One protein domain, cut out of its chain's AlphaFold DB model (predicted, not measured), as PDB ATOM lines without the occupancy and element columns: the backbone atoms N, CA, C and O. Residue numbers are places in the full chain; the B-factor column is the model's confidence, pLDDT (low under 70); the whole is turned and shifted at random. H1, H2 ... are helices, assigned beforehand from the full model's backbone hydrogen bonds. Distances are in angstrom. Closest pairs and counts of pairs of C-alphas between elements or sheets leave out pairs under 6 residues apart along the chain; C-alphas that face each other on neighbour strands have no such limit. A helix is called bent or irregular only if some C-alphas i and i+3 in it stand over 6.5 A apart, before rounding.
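This is residues 2 to 76 of the 269 residues of an uncharacterized protein of Piloderma croceum (strain F 1598) (UniProt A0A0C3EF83). One very long helix, H2, reaches out as an arm from a small head, in which the short helix H1 and the first part of H2 make a lopsided helical hairpin. The arm, residues 50 to 76, sticks out with nothing beside it and makes most of the length. The printed part has 75 residues with two named helices, H1 then H2, and no named strand; its class is all helix. It is extended, with a radius of gyration of the C-alphas of 21.3 A and spans of 72 by 20 by 15 A.

Start at Gly 2 and pass residues 2 to 13, which hold no named element, to reach H1, residues 14 to 20. A short link of 7 residues leads on to H2, residues 28 to 75, and the two form a helical hairpin. Look at Leu 19 and Ile 34: their C-alphas, the closest of the two helices, are 6.4 A apart. H1 and H2 touch, and H2 does so with residues 34 to 41 alone. Their lines stand at a steep tilt of 41 degrees, opposite ways. In H1 every O i to N i+4 pair is within hydrogen-bond range; in H2, 40 of 44 are.

Find C-alpha 14 at (-35.690, -26.446, 43.690); from there H1 runs 10.0 A to C-alpha 20. Find C-alpha 28 at (-19.812, -15.687, 55.556); H2 runs 69.6 A to C-alpha 75 at (-33.913, -81.194, 36.845). Near residue 35 H2 has a kink of 31 degrees, and it is only just irregular: C-alphas 33 and 36 are 6.7 A apart.

The two C-alphas farthest apart, those of Arg 24 and Met 76, are 72.2 A from each other. Without residues 50 to 76, which stand free, the body spans 31 by 21 by 14 A. The printed part has no cut, and no printed residue has a pLDDT under 70.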
ATOM      1  N   GLY A   2     -15.427 -30.950  49.844       86.12
ATOM      2  CA  GLY A   2     -14.997 -32.361  49.895       86.12
ATOM      3  C   GLY A   2     -15.993 -33.380  49.322       86.12
ATOM      4  O   GLY A   2     -15.745 -34.576  49.402       86.12
ATOM      5  N   TRP A   3     -17.105 -32.911  48.753       87.56
ATOM      6  CA  TRP A   3     -18.110 -33.742  48.097       87.56
ATOM      7  C   TRP A   3     -17.744 -33.981  46.633       87.56
ATOM      8  O   TRP A   3     -17.260 -33.066  45.967       87.56
ATOM      9  N   ASP A   4     -18.001 -35.196  46.158       87.81
ATOM     10  CA  ASP A   4     -17.921 -35.563  44.742       87.81
ATOM     11  C   ASP A   4     -19.045 -34.852  43.964       87.81
ATOM     12  O   ASP A   4     -20.195 -34.815  44.416       87.81
ATOM     13  N   GLU A   5     -18.704 -34.277  42.809       88.25
ATOM     14  CA  GLU A   5     -19.607 -33.494  41.958       88.25
ATOM     15  C   GLU A   5     -20.825 -34.310  41.507       88.25
ATOM     16  O   GLU A   5     -21.909 -33.755  41.349       88.25
ATOM     17  N   LYS A   6     -20.701 -35.640  41.398       87.69
ATOM     18  CA  LYS A   6     -21.826 -36.512  41.016       87.69
ATOM     19  C   LYS A   6     -23.009 -36.466  41.989       87.69
ATOM     20  O   LYS A   6     -24.134 -36.749  41.592       87.69
ATOM     21  N   TYR A   7     -22.767 -36.113  43.255       83.00
ATOM     22  CA  TYR A   7     -23.825 -35.994  44.259       83.00
ATOM     23  C   TYR A   7     -24.525 -34.640  44.216       83.00
ATOM     24  O   TYR A   7     -25.527 -34.459  44.912       83.00
ATOM     25  N   PHE A   8     -24.011 -33.684  43.437       85.69
ATOM     26  CA  PHE A   8     -24.666 -32.398  43.282       85.69
ATOM     27  C   PHE A   8     -25.988 -32.647  42.581       85.69
ATOM     28  O   PHE A   8     -26.053 -33.135  41.450       85.69
ATOM     29  N   THR A   9     -27.067 -32.372  43.309       77.25
ATOM     30  CA  THR A   9     -28.413 -32.610  42.813       77.25
ATOM     31  C   THR A   9     -28.587 -31.889  41.487       77.25
ATOM     32  O   THR A   9     -28.082 -30.777  41.325       77.25
ATOM     33  N   SER A  10     -29.312 -32.501  40.547       76.50
ATOM     34  CA  SER A  10     -29.540 -31.861  39.252       76.50
ATOM     35  C   SER A  10     -30.074 -30.436  39.443       76.50
ATOM     36  O   SER A  10     -30.760 -30.158  40.430       76.50
ATOM     37  N   ARG A  11     -29.840 -29.557  38.463       71.69
ATOM     38  CA  ARG A  11     -30.375 -28.178  38.416       71.69
ATOM     39  C   ARG A  11     -31.887 -28.056  38.685       71.69
ATOM     40  O   ARG A  11     -32.390 -26.958  38.895       71.69
ATOM     41  N   TRP A  12     -32.606 -29.177  38.662       73.88
ATOM     42  CA  TRP A  12     -34.033 -29.298  38.929       73.88
ATOM     43  C   TRP A  12     -34.392 -29.491  40.412       73.88
ATOM     44  O   TRP A  12     -35.575 -29.488  40.740       73.88
ATOM     45  N   ASN A  13     -33.425 -29.639  41.327       87.44
ATOM     46  CA  ASN A  13     -33.714 -29.602  42.760       87.44
ATOM     47  C   ASN A  13     -33.970 -28.147  43.187       87.44
ATOM     48  O   ASN A  13     -33.046 -27.346  43.328       87.44
ATOM     49  N   LEU A  14     -35.248 -27.804  43.366       90.56
ATOM     50  CA  LEU A  14     -35.690 -26.446  43.690       90.56
ATOM     51  C   LEU A  14     -35.119 -25.936  45.018       90.56
ATOM     52  O   LEU A  14     -34.812 -24.752  45.123       90.56
ATOM     53  N   GLU A  15     -34.949 -26.812  46.010       92.31
ATOM     54  CA  GLU A  15     -34.417 -26.440  47.323       92.31
ATOM     55  C   GLU A  15     -32.929 -26.088  47.232       92.31
ATOM     56  O   GLU A  15     -32.506 -25.036  47.711       92.31
ATOM     57  N   TRP A  16     -32.149 -26.913  46.533       93.06
ATOM     58  CA  TRP A  16     -30.746 -26.634  46.238       93.06
ATOM     59  C   TRP A  16     -30.585 -25.315  45.476       93.06
ATOM     60  O   TRP A  16     -29.828 -24.435  45.888       93.06
ATOM     61  N   THR A  17     -31.341 -25.146  44.391       91.44
ATOM     62  CA  THR A  17     -31.306 -23.942  43.555       91.44
ATOM     63  C   THR A  17     -31.693 -22.698  44.355       91.44
ATOM     64  O   THR A  17     -31.029 -21.676  44.224       91.44
ATOM     65  N   ALA A  18     -32.697 -22.771  45.235       93.12
ATOM     66  CA  ALA A  18     -33.091 -21.654  46.097       93.12
ATOM     67  C   ALA A  18     -32.023 -21.291  47.146       93.12
ATOM     68  O   ALA A  18     -31.894 -20.128  47.535       93.12
ATOM     69  N   LEU A  19     -31.251 -22.276  47.613       93.06
ATOM     70  CA  LEU A  19     -30.155 -22.060  48.555       93.06
ATOM     71  C   LEU A  19     -28.915 -21.462  47.878       93.06
ATOM     72  O   LEU A  19     -28.273 -20.598  48.468       93.06
ATOM     73  N   VAL A  20     -28.579 -21.897  46.664       90.75
ATOM     74  CA  VAL A  20     -27.366 -21.455  45.954       90.75
ATOM     75  C   VAL A  20     -27.596 -20.162  45.166       90.75
ATOM     76  O   VAL A  20     -26.762 -19.260  45.220       90.75
ATOM     77  N   ASN A  21     -28.739 -20.021  44.489       91.50
ATOM     78  CA  ASN A  21     -29.042 -18.877  43.624       91.50
ATOM     79  C   ASN A  21     -29.800 -17.785  44.383       91.50
ATOM     80  O   ASN A  21     -30.931 -17.426  44.045       91.50
ATOM     81  N   GLN A  22     -29.177 -17.255  45.433       90.50
ATOM     82  CA  GLN A  22     -29.729 -16.108  46.143       90.50
ATOM     83  C   GLN A  22     -29.403 -14.807  45.396       90.50
ATOM     84  O   GLN A  22     -28.282 -14.637  44.928       90.50
ATOM     85  N   PRO A  23     -30.340 -13.842  45.324       94.19
ATOM     86  CA  PRO A  23     -30.091 -12.549  44.678       94.19
ATOM     87  C   PRO A  23     -29.085 -11.673  45.441       94.19
ATOM     88  O   PRO A  23     -28.679 -10.625  44.951       94.19
ATOM     89  N   ARG A  24     -28.716 -12.065  46.667       92.25
ATOM     90  CA  ARG A  24     -27.755 -11.369  47.524       92.25
ATOM     91  C   ARG A  24     -26.457 -12.159  47.574       92.25
ATOM     92  O   ARG A  24     -26.487 -13.386  47.558       92.25
ATOM     93  N   GLU A  25     -25.338 -11.456  47.722       92.88
ATOM     94  CA  GLU A  25     -24.036 -12.094  47.897       92.88
ATOM     95  C   GLU A  25     -24.027 -13.027  49.118       92.88
ATOM     96  O   GLU A  25     -24.513 -12.686  50.204       92.88
ATOM     97  N   LEU A  26     -23.446 -14.217  48.943       92.88
ATOM     98  CA  LEU A  26     -23.307 -15.227  49.989       92.88
ATOM     99  C   LEU A  26     -22.229 -14.802  50.998       92.88
ATOM    100  O   LEU A  26     -21.099 -15.287  50.983       92.88
ATOM    101  N   THR A  27     -22.585 -13.885  51.901       96.25
ATOM    102  CA  THR A  27     -21.701 -13.463  53.000       96.25
ATOM    103  C   THR A  27     -21.326 -14.652  53.900       96.25
ATOM    104  O   THR A  27     -22.107 -15.604  54.010       96.25
ATOM    105  N   PRO A  28     -20.206 -14.601  54.649       96.94
ATOM    106  CA  PRO A  28     -19.812 -15.687  55.556       96.94
ATOM    107  C   PRO A  28     -20.906 -16.098  56.556       96.94
ATOM    108  O   PRO A  28     -21.051 -17.276  56.884       96.94
ATOM    109  N   ARG A  29     -21.724 -15.137  57.010       96.00
ATOM    110  CA  ARG A  29     -22.874 -15.393  57.890       96.00
ATOM    111  C   ARG A  29     -23.974 -16.184  57.181       96.00
ATOM    112  O   ARG A  29     -24.490 -17.135  57.761       96.00
ATOM    113  N   ILE A  30     -24.332 -15.793  55.958       94.62
ATOM    114  CA  ILE A  30     -25.341 -16.484  55.139       94.62
ATOM    115  C   ILE A  30     -24.844 -17.891  54.788       94.62
ATOM    116  O   ILE A  30     -25.572 -18.867  54.959       94.62
ATOM    117  N   TRP A  31     -23.572 -18.012  54.407       94.62
ATOM    118  CA  TRP A  31     -22.938 -19.295  54.125       94.62
ATOM    119  C   TRP A  31     -22.991 -20.251  55.320       94.62
ATOM    120  O   TRP A  31     -23.368 -21.409  55.157       94.62
ATOM    121  N   LYS A  32     -22.712 -19.769  56.541       96.56
ATOM    122  CA  LYS A  32     -22.815 -20.571  57.775       96.56
ATOM    123  C   LYS A  32     -24.222 -21.150  58.004       96.56
ATOM    124  O   LYS A  32     -24.340 -22.203  58.619       96.56
ATOM    125  N   ILE A  33     -25.268 -20.482  57.512       96.12
ATOM    126  CA  ILE A  33     -26.669 -20.928  57.620       96.12
ATOM    127  C   ILE A  33     -27.032 -21.912  56.500       96.12
ATOM    128  O   ILE A  33     -27.737 -22.889  56.740       96.12
ATOM    129  N   ILE A  34     -26.579 -21.647  55.275       95.50
ATOM    130  CA  ILE A  34     -26.950 -22.429  54.088       95.50
ATOM    131  C   ILE A  34     -26.162 -23.735  54.002       95.50
ATOM    132  O   ILE A  34     -26.729 -24.765  53.648       95.50
ATOM    133  N   ARG A  35     -24.877 -23.713  54.367       94.12
ATOM    134  CA  ARG A  35     -23.981 -24.869  54.296       94.12
ATOM    135  C   ARG A  35     -24.563 -26.158  54.901       94.12
ATOM    136  O   ARG A  35     -24.594 -27.138  54.164       94.12
ATOM    137  N   PRO A  36     -25.063 -26.200  56.154       96.44
ATOM    138  CA  PRO A  36     -25.610 -27.440  56.714       96.44
ATOM    139  C   PRO A  36     -26.845 -27.950  55.956       96.44
ATOM    140  O   PRO A  36     -27.071 -29.153  55.893       96.44
ATOM    141  N   LYS A  37     -27.634 -27.060  55.337       95.75
ATOM    142  CA  LYS A  37     -28.774 -27.464  54.497       95.75
ATOM    143  C   LYS A  37     -28.305 -28.089  53.186       95.75
ATOM    144  O   LYS A  37     -28.836 -29.115  52.780       95.75
ATOM    145  N   LEU A  38     -27.289 -27.499  52.553       93.62
ATOM    146  CA  LEU A  38     -26.663 -28.083  51.365       93.62
ATOM    147  C   LEU A  38     -26.046 -29.449  51.688       93.62
ATOM    148  O   LEU A  38     -26.261 -30.393  50.939       93.62
ATOM    149  N   GLU A  39     -25.336 -29.580  52.813       94.62
ATOM    150  CA  GLU A  39     -24.768 -30.857  53.268       94.62
ATOM    151  C   GLU A  39     -25.864 -31.913  53.500       94.62
ATOM    152  O   GLU A  39     -25.736 -33.024  52.994       94.62
ATOM    153  N   ALA A  40     -26.989 -31.556  54.133       94.88
ATOM    154  CA  ALA A  40     -28.126 -32.465  54.308       94.88
ATOM    155  C   ALA A  40     -28.747 -32.924  52.972       94.88
ATOM    156  O   ALA A  40     -29.080 -34.099  52.812       94.88
ATOM    157  N   ILE A  41     -28.871 -32.023  51.988       93.38
ATOM    158  CA  ILE A  41     -29.351 -32.375  50.641       93.38
ATOM    159  C   ILE A  41     -28.381 -33.355  49.960       93.38
ATOM    160  O   ILE A  41     -28.823 -34.330  49.349       93.38
ATOM    161  N   LEU A  42     -27.068 -33.135  50.082       92.69
ATOM    162  CA  LEU A  42     -26.047 -34.022  49.511       92.69
ATOM    163  C   LEU A  42     -26.041 -35.399  50.180       92.69
ATOM    164  O   LEU A  42     -25.960 -36.412  49.485       92.69
ATOM    165  N   GLU A  43     -26.181 -35.459  51.506       94.56
ATOM    166  CA  GLU A  43     -26.318 -36.715  52.252       94.56
ATOM    167  C   GLU A  43     -27.553 -37.505  51.817       94.56
ATOM    168  O   GLU A  43     -27.457 -38.705  51.549       94.56
ATOM    169  N   ALA A  44     -28.699 -36.832  51.682       92.94
ATOM    170  CA  ALA A  44     -29.929 -37.456  51.213       92.94
ATOM    171  C   ALA A  44     -29.784 -37.975  49.775       92.94
ATOM    172  O   ALA A  44     -30.199 -39.098  49.481       92.94
ATOM    173  N   SER A  45     -29.148 -37.193  48.895       91.62
ATOM    174  CA  SER A  45     -28.870 -37.586  47.509       91.62
ATOM    175  C   SER A  45     -27.969 -38.823  47.447       91.62
ATOM    176  O   SER A  45     -28.306 -39.807  46.789       91.62
ATOM    177  N   LYS A  46     -26.872 -38.835  48.216       93.31
ATOM    178  CA  LYS A  46     -25.970 -39.989  48.329       93.31
ATOM    179  C   LYS A  46     -26.693 -41.230  48.859       93.31
ATOM    180  O   LYS A  46     -26.510 -42.319  48.320       93.31
ATOM    181  N   ALA A  47     -27.527 -41.087  49.889       94.25
ATOM    182  CA  ALA A  47     -28.311 -42.195  50.430       94.25
ATOM    183  C   ALA A  47     -29.326 -42.739  49.407       94.25
ATOM    184  O   ALA A  47     -29.498 -43.955  49.294       94.25
ATOM    185  N   ALA A  48     -29.968 -41.856  48.638       92.56
ATOM    186  CA  ALA A  48     -30.881 -42.238  47.568       92.56
ATOM    187  C   ALA A  48     -30.156 -42.986  46.440       92.56
ATOM    188  O   ALA A  48     -30.640 -44.030  46.003       92.56
ATOM    189  N   GLU A  49     -28.984 -42.515  46.012       93.12
ATOM    190  CA  GLU A  49     -28.161 -43.184  44.999       93.12
ATOM    191  C   GLU A  49     -27.715 -44.573  45.465       93.12
ATOM    192  O   GLU A  49     -27.899 -45.549  44.739       93.12
ATOM    193  N   LEU A  50     -27.230 -44.701  46.705       92.50
ATOM    194  CA  LEU A  50     -26.875 -45.996  47.293       92.50
ATOM    195  C   LEU A  50     -28.078 -46.947  47.349       92.50
ATOM    196  O   LEU A  50     -27.954 -48.129  47.030       92.50
ATOM    197  N   LYS A  51     -29.261 -46.439  47.710       94.19
ATOM    198  CA  LYS A  51     -30.501 -47.224  47.716       94.19
ATOM    199  C   LYS A  51     -30.890 -47.681  46.308       94.19
ATOM    200  O   LYS A  51     -31.245 -48.846  46.140       94.19
ATOM    201  N   MET A  52     -30.809 -46.801  45.310       93.75
ATOM    202  CA  MET A  52     -31.089 -47.143  43.911       93.75
ATOM    203  C   MET A  52     -30.084 -48.159  43.370       93.75
ATOM    204  O   MET A  52     -30.501 -49.141  42.766       93.75
ATOM    205  N   ALA A  53     -28.788 -47.981  43.637       93.31
ATOM    206  CA  ALA A  53     -27.745 -48.926  43.248       93.31
ATOM    207  C   ALA A  53     -27.981 -50.308  43.878       93.31
ATOM    208  O   ALA A  53     -27.927 -51.324  43.184       93.31
ATOM    209  N   ARG A  54     -28.342 -50.352  45.167       93.12
ATOM    210  CA  ARG A  54     -28.718 -51.592  45.862       93.12
ATOM    211  C   ARG A  54     -29.950 -52.248  45.238       93.12
ATOM    212  O   ARG A  54     -29.961 -53.459  45.039       93.12
ATOM    213  N   GLN A  55     -30.981 -51.471  44.909       93.88
ATOM    214  CA  GLN A  55     -32.194 -51.992  44.278       93.88
ATOM    215  C   GLN A  55     -31.931 -52.500  42.854       93.88
ATOM    216  O   GLN A  55     -32.417 -53.570  42.495       93.88
ATOM    217  N   ALA A  56     -31.140 -51.776  42.061       94.50
ATOM    218  CA  ALA A  56     -30.723 -52.199  40.728       94.50
ATOM    219  C   ALA A  56     -29.944 -53.519  40.791       94.50
ATOM    220  O   ALA A  56     -30.241 -54.445  40.039       94.50
ATOM    221  N   ARG A  57     -29.028 -53.649  41.756       93.75
ATOM    222  CA  ARG A  57     -28.279 -54.886  42.013       93.75
ATOM    223  C   ARG A  57     -29.191 -56.046  42.412       93.75
ATOM    224  O   ARG A  57     -29.043 -57.144  41.886       93.75
ATOM    225  N   LEU A  58     -30.168 -55.808  43.288       94.06
ATOM    226  CA  LEU A  58     -31.157 -56.823  43.659       94.06
ATOM    227  C   LEU A  58     -31.959 -57.301  42.438       94.06
ATOM    228  O   LEU A  58     -32.173 -58.499  42.272       94.06
ATOM    229  N   LEU A  59     -32.401 -56.378  41.578       94.25
ATOM    230  CA  LEU A  59     -33.129 -56.709  40.350       94.25
ATOM    231  C   LEU A  59     -32.261 -57.509  39.376       94.25
ATOM    232  O   LEU A  59     -32.725 -58.518  38.845       94.25
ATOM    233  N   GLN A  60     -31.002 -57.109  39.198       95.12
ATOM    234  CA  GLN A  60     -30.037 -57.852  38.396       95.12
ATOM    235  C   GLN A  60     -29.881 -59.285  38.922       95.12
ATOM    236  O   GLN A  60     -30.043 -60.237  38.167       95.12
ATOM    237  N   ARG A  61     -29.678 -59.476  40.224       95.88
ATOM    238  CA  ARG A  61     -29.524 -60.825  40.791       95.88
ATOM    239  C   ARG A  61     -30.780 -61.666  40.734       95.88
ATOM    240  O   ARG A  61     -30.707 -62.872  40.533       95.88
ATOM    241  N   ARG A  62     -31.949 -61.044  40.870       95.75
ATOM    242  CA  ARG A  62     -33.211 -61.740  40.611       95.75
ATOM    243  C   ARG A  62     -33.271 -62.235  39.172       95.75
ATOM    244  O   ARG A  62     -33.752 -63.341  38.969       95.75
ATOM    245  N   SER A  63     -32.759 -61.466  38.207       96.19
ATOM    246  CA  SER A  63     -32.661 -61.906  36.810       96.19
ATOM    247  C   SER A  63     -31.663 -63.059  36.619       96.19
ATOM    248  O   SER A  63     -31.959 -63.984  35.869       96.19
ATOM    249  N   GLU A  64     -30.548 -63.059  37.360       97.25
ATOM    250  CA  GLU A  64     -29.562 -64.155  37.389       97.25
ATOM    251  C   GLU A  64     -30.149 -65.439  38.009       97.25
ATOM    252  O   GLU A  64     -29.897 -66.538  37.522       97.25
ATOM    253  N   LEU A  65     -30.998 -65.313  39.037       97.62
ATOM    254  CA  LEU A  65     -31.654 -66.442  39.704       97.62
ATOM    255  C   LEU A  65     -32.641 -67.184  38.789       97.62
ATOM    256  O   LEU A  65     -32.790 -68.394  38.931       97.62
ATOM    257  N   ILE A  66     -33.317 -66.495  37.861       96.75
ATOM    258  CA  ILE A  66     -34.375 -67.085  37.014       96.75
ATOM    259  C   ILE A  66     -33.915 -68.352  36.283       96.75
ATOM    260  O   ILE A  66     -34.555 -69.396  36.466       96.75
ATOM    261  N   PRO A  67     -32.851 -68.315  35.454       97.88
ATOM    262  CA  PRO A  67     -32.404 -69.503  34.735       97.88
ATOM    263  C   PRO A  67     -31.898 -70.594  35.685       97.88
ATOM    264  O   PRO A  67     -32.196 -71.766  35.458       97.88
ATOM    265  N   ILE A  68     -31.211 -70.225  36.770       98.38
ATOM    266  CA  ILE A  68     -30.651 -71.171  37.748       98.38
ATOM    267  C   ILE A  68     -31.774 -71.931  38.463       98.38
ATOM    268  O   ILE A  68     -31.778 -73.161  38.485       98.38
ATOM    269  N   TRP A  69     -32.774 -71.213  38.984       97.69
ATOM    270  CA  TRP A  69     -33.932 -71.801  39.660       97.69
ATOM    271  C   TRP A  69     -34.756 -72.670  38.710       97.69
ATOM    272  O   TRP A  69     -35.149 -73.782  39.060       97.69
ATOM    273  N   SER A  70     -34.977 -72.196  37.480       96.00
ATOM    274  CA  SER A  70     -35.721 -72.944  36.463       96.00
ATOM    275  C   SER A  70     -35.017 -74.250  36.093       96.00
ATOM    276  O   SER A  70     -35.678 -75.277  35.952       96.00
ATOM    277  N   LYS A  71     -33.683 -74.236  35.982       97.44
ATOM    278  CA  LYS A  71     -32.859 -75.431  35.754       97.44
ATOM    279  C   LYS A  71     -32.896 -76.376  36.953       97.44
ATOM    280  O   LYS A  71     -33.087 -77.571  36.762       97.44
ATOM    281  N   PHE A  72     -32.769 -75.846  38.169       97.50
ATOM    282  CA  PHE A  72     -32.833 -76.618  39.411       97.50
ATOM    283  C   PHE A  72     -34.171 -77.359  39.555       97.50
ATOM    284  O   PHE A  72     -34.190 -78.586  39.607       97.50
ATOM    285  N   VAL A  73     -35.295 -76.638  39.504       96.19
ATOM    286  CA  VAL A  73     -36.645 -77.234  39.563       96.19
ATOM    287  C   VAL A  73     -36.935 -78.089  38.324       96.19
ATOM    288  O   VAL A  73     -37.685 -79.062  38.388       96.19
ATOM    289  N   GLY A  74     -36.363 -77.728  37.173       95.25
ATOM    290  CA  GLY A  74     -36.459 -78.466  35.915       95.25
ATOM    291  C   GLY A  74     -35.790 -79.838  35.951       95.25
ATOM    292  O   GLY A  74     -36.311 -80.770  35.346       95.25
ATOM    293  N   GLY A  75     -34.672 -79.955  36.672       96.06
ATOM    294  CA  GLY A  75     -33.913 -81.194  36.845       96.06
ATOM    295  C   GLY A  75     -34.502 -82.156  37.877       96.06
ATOM    296  O   GLY A  75     -34.081 -83.309  37.931       96.06
ATOM    297  N   MET A  76     -35.476 -81.718  38.679       95.06
ATOM    298  CA  MET A  76     -36.174 -82.602  39.614       95.06
ATOM    299  C   MET A  76     -37.137 -83.543  38.868       95.06
ATOM    300  O   MET A  76     -37.812 -83.107  37.924       95.06
TER     301      MET A  76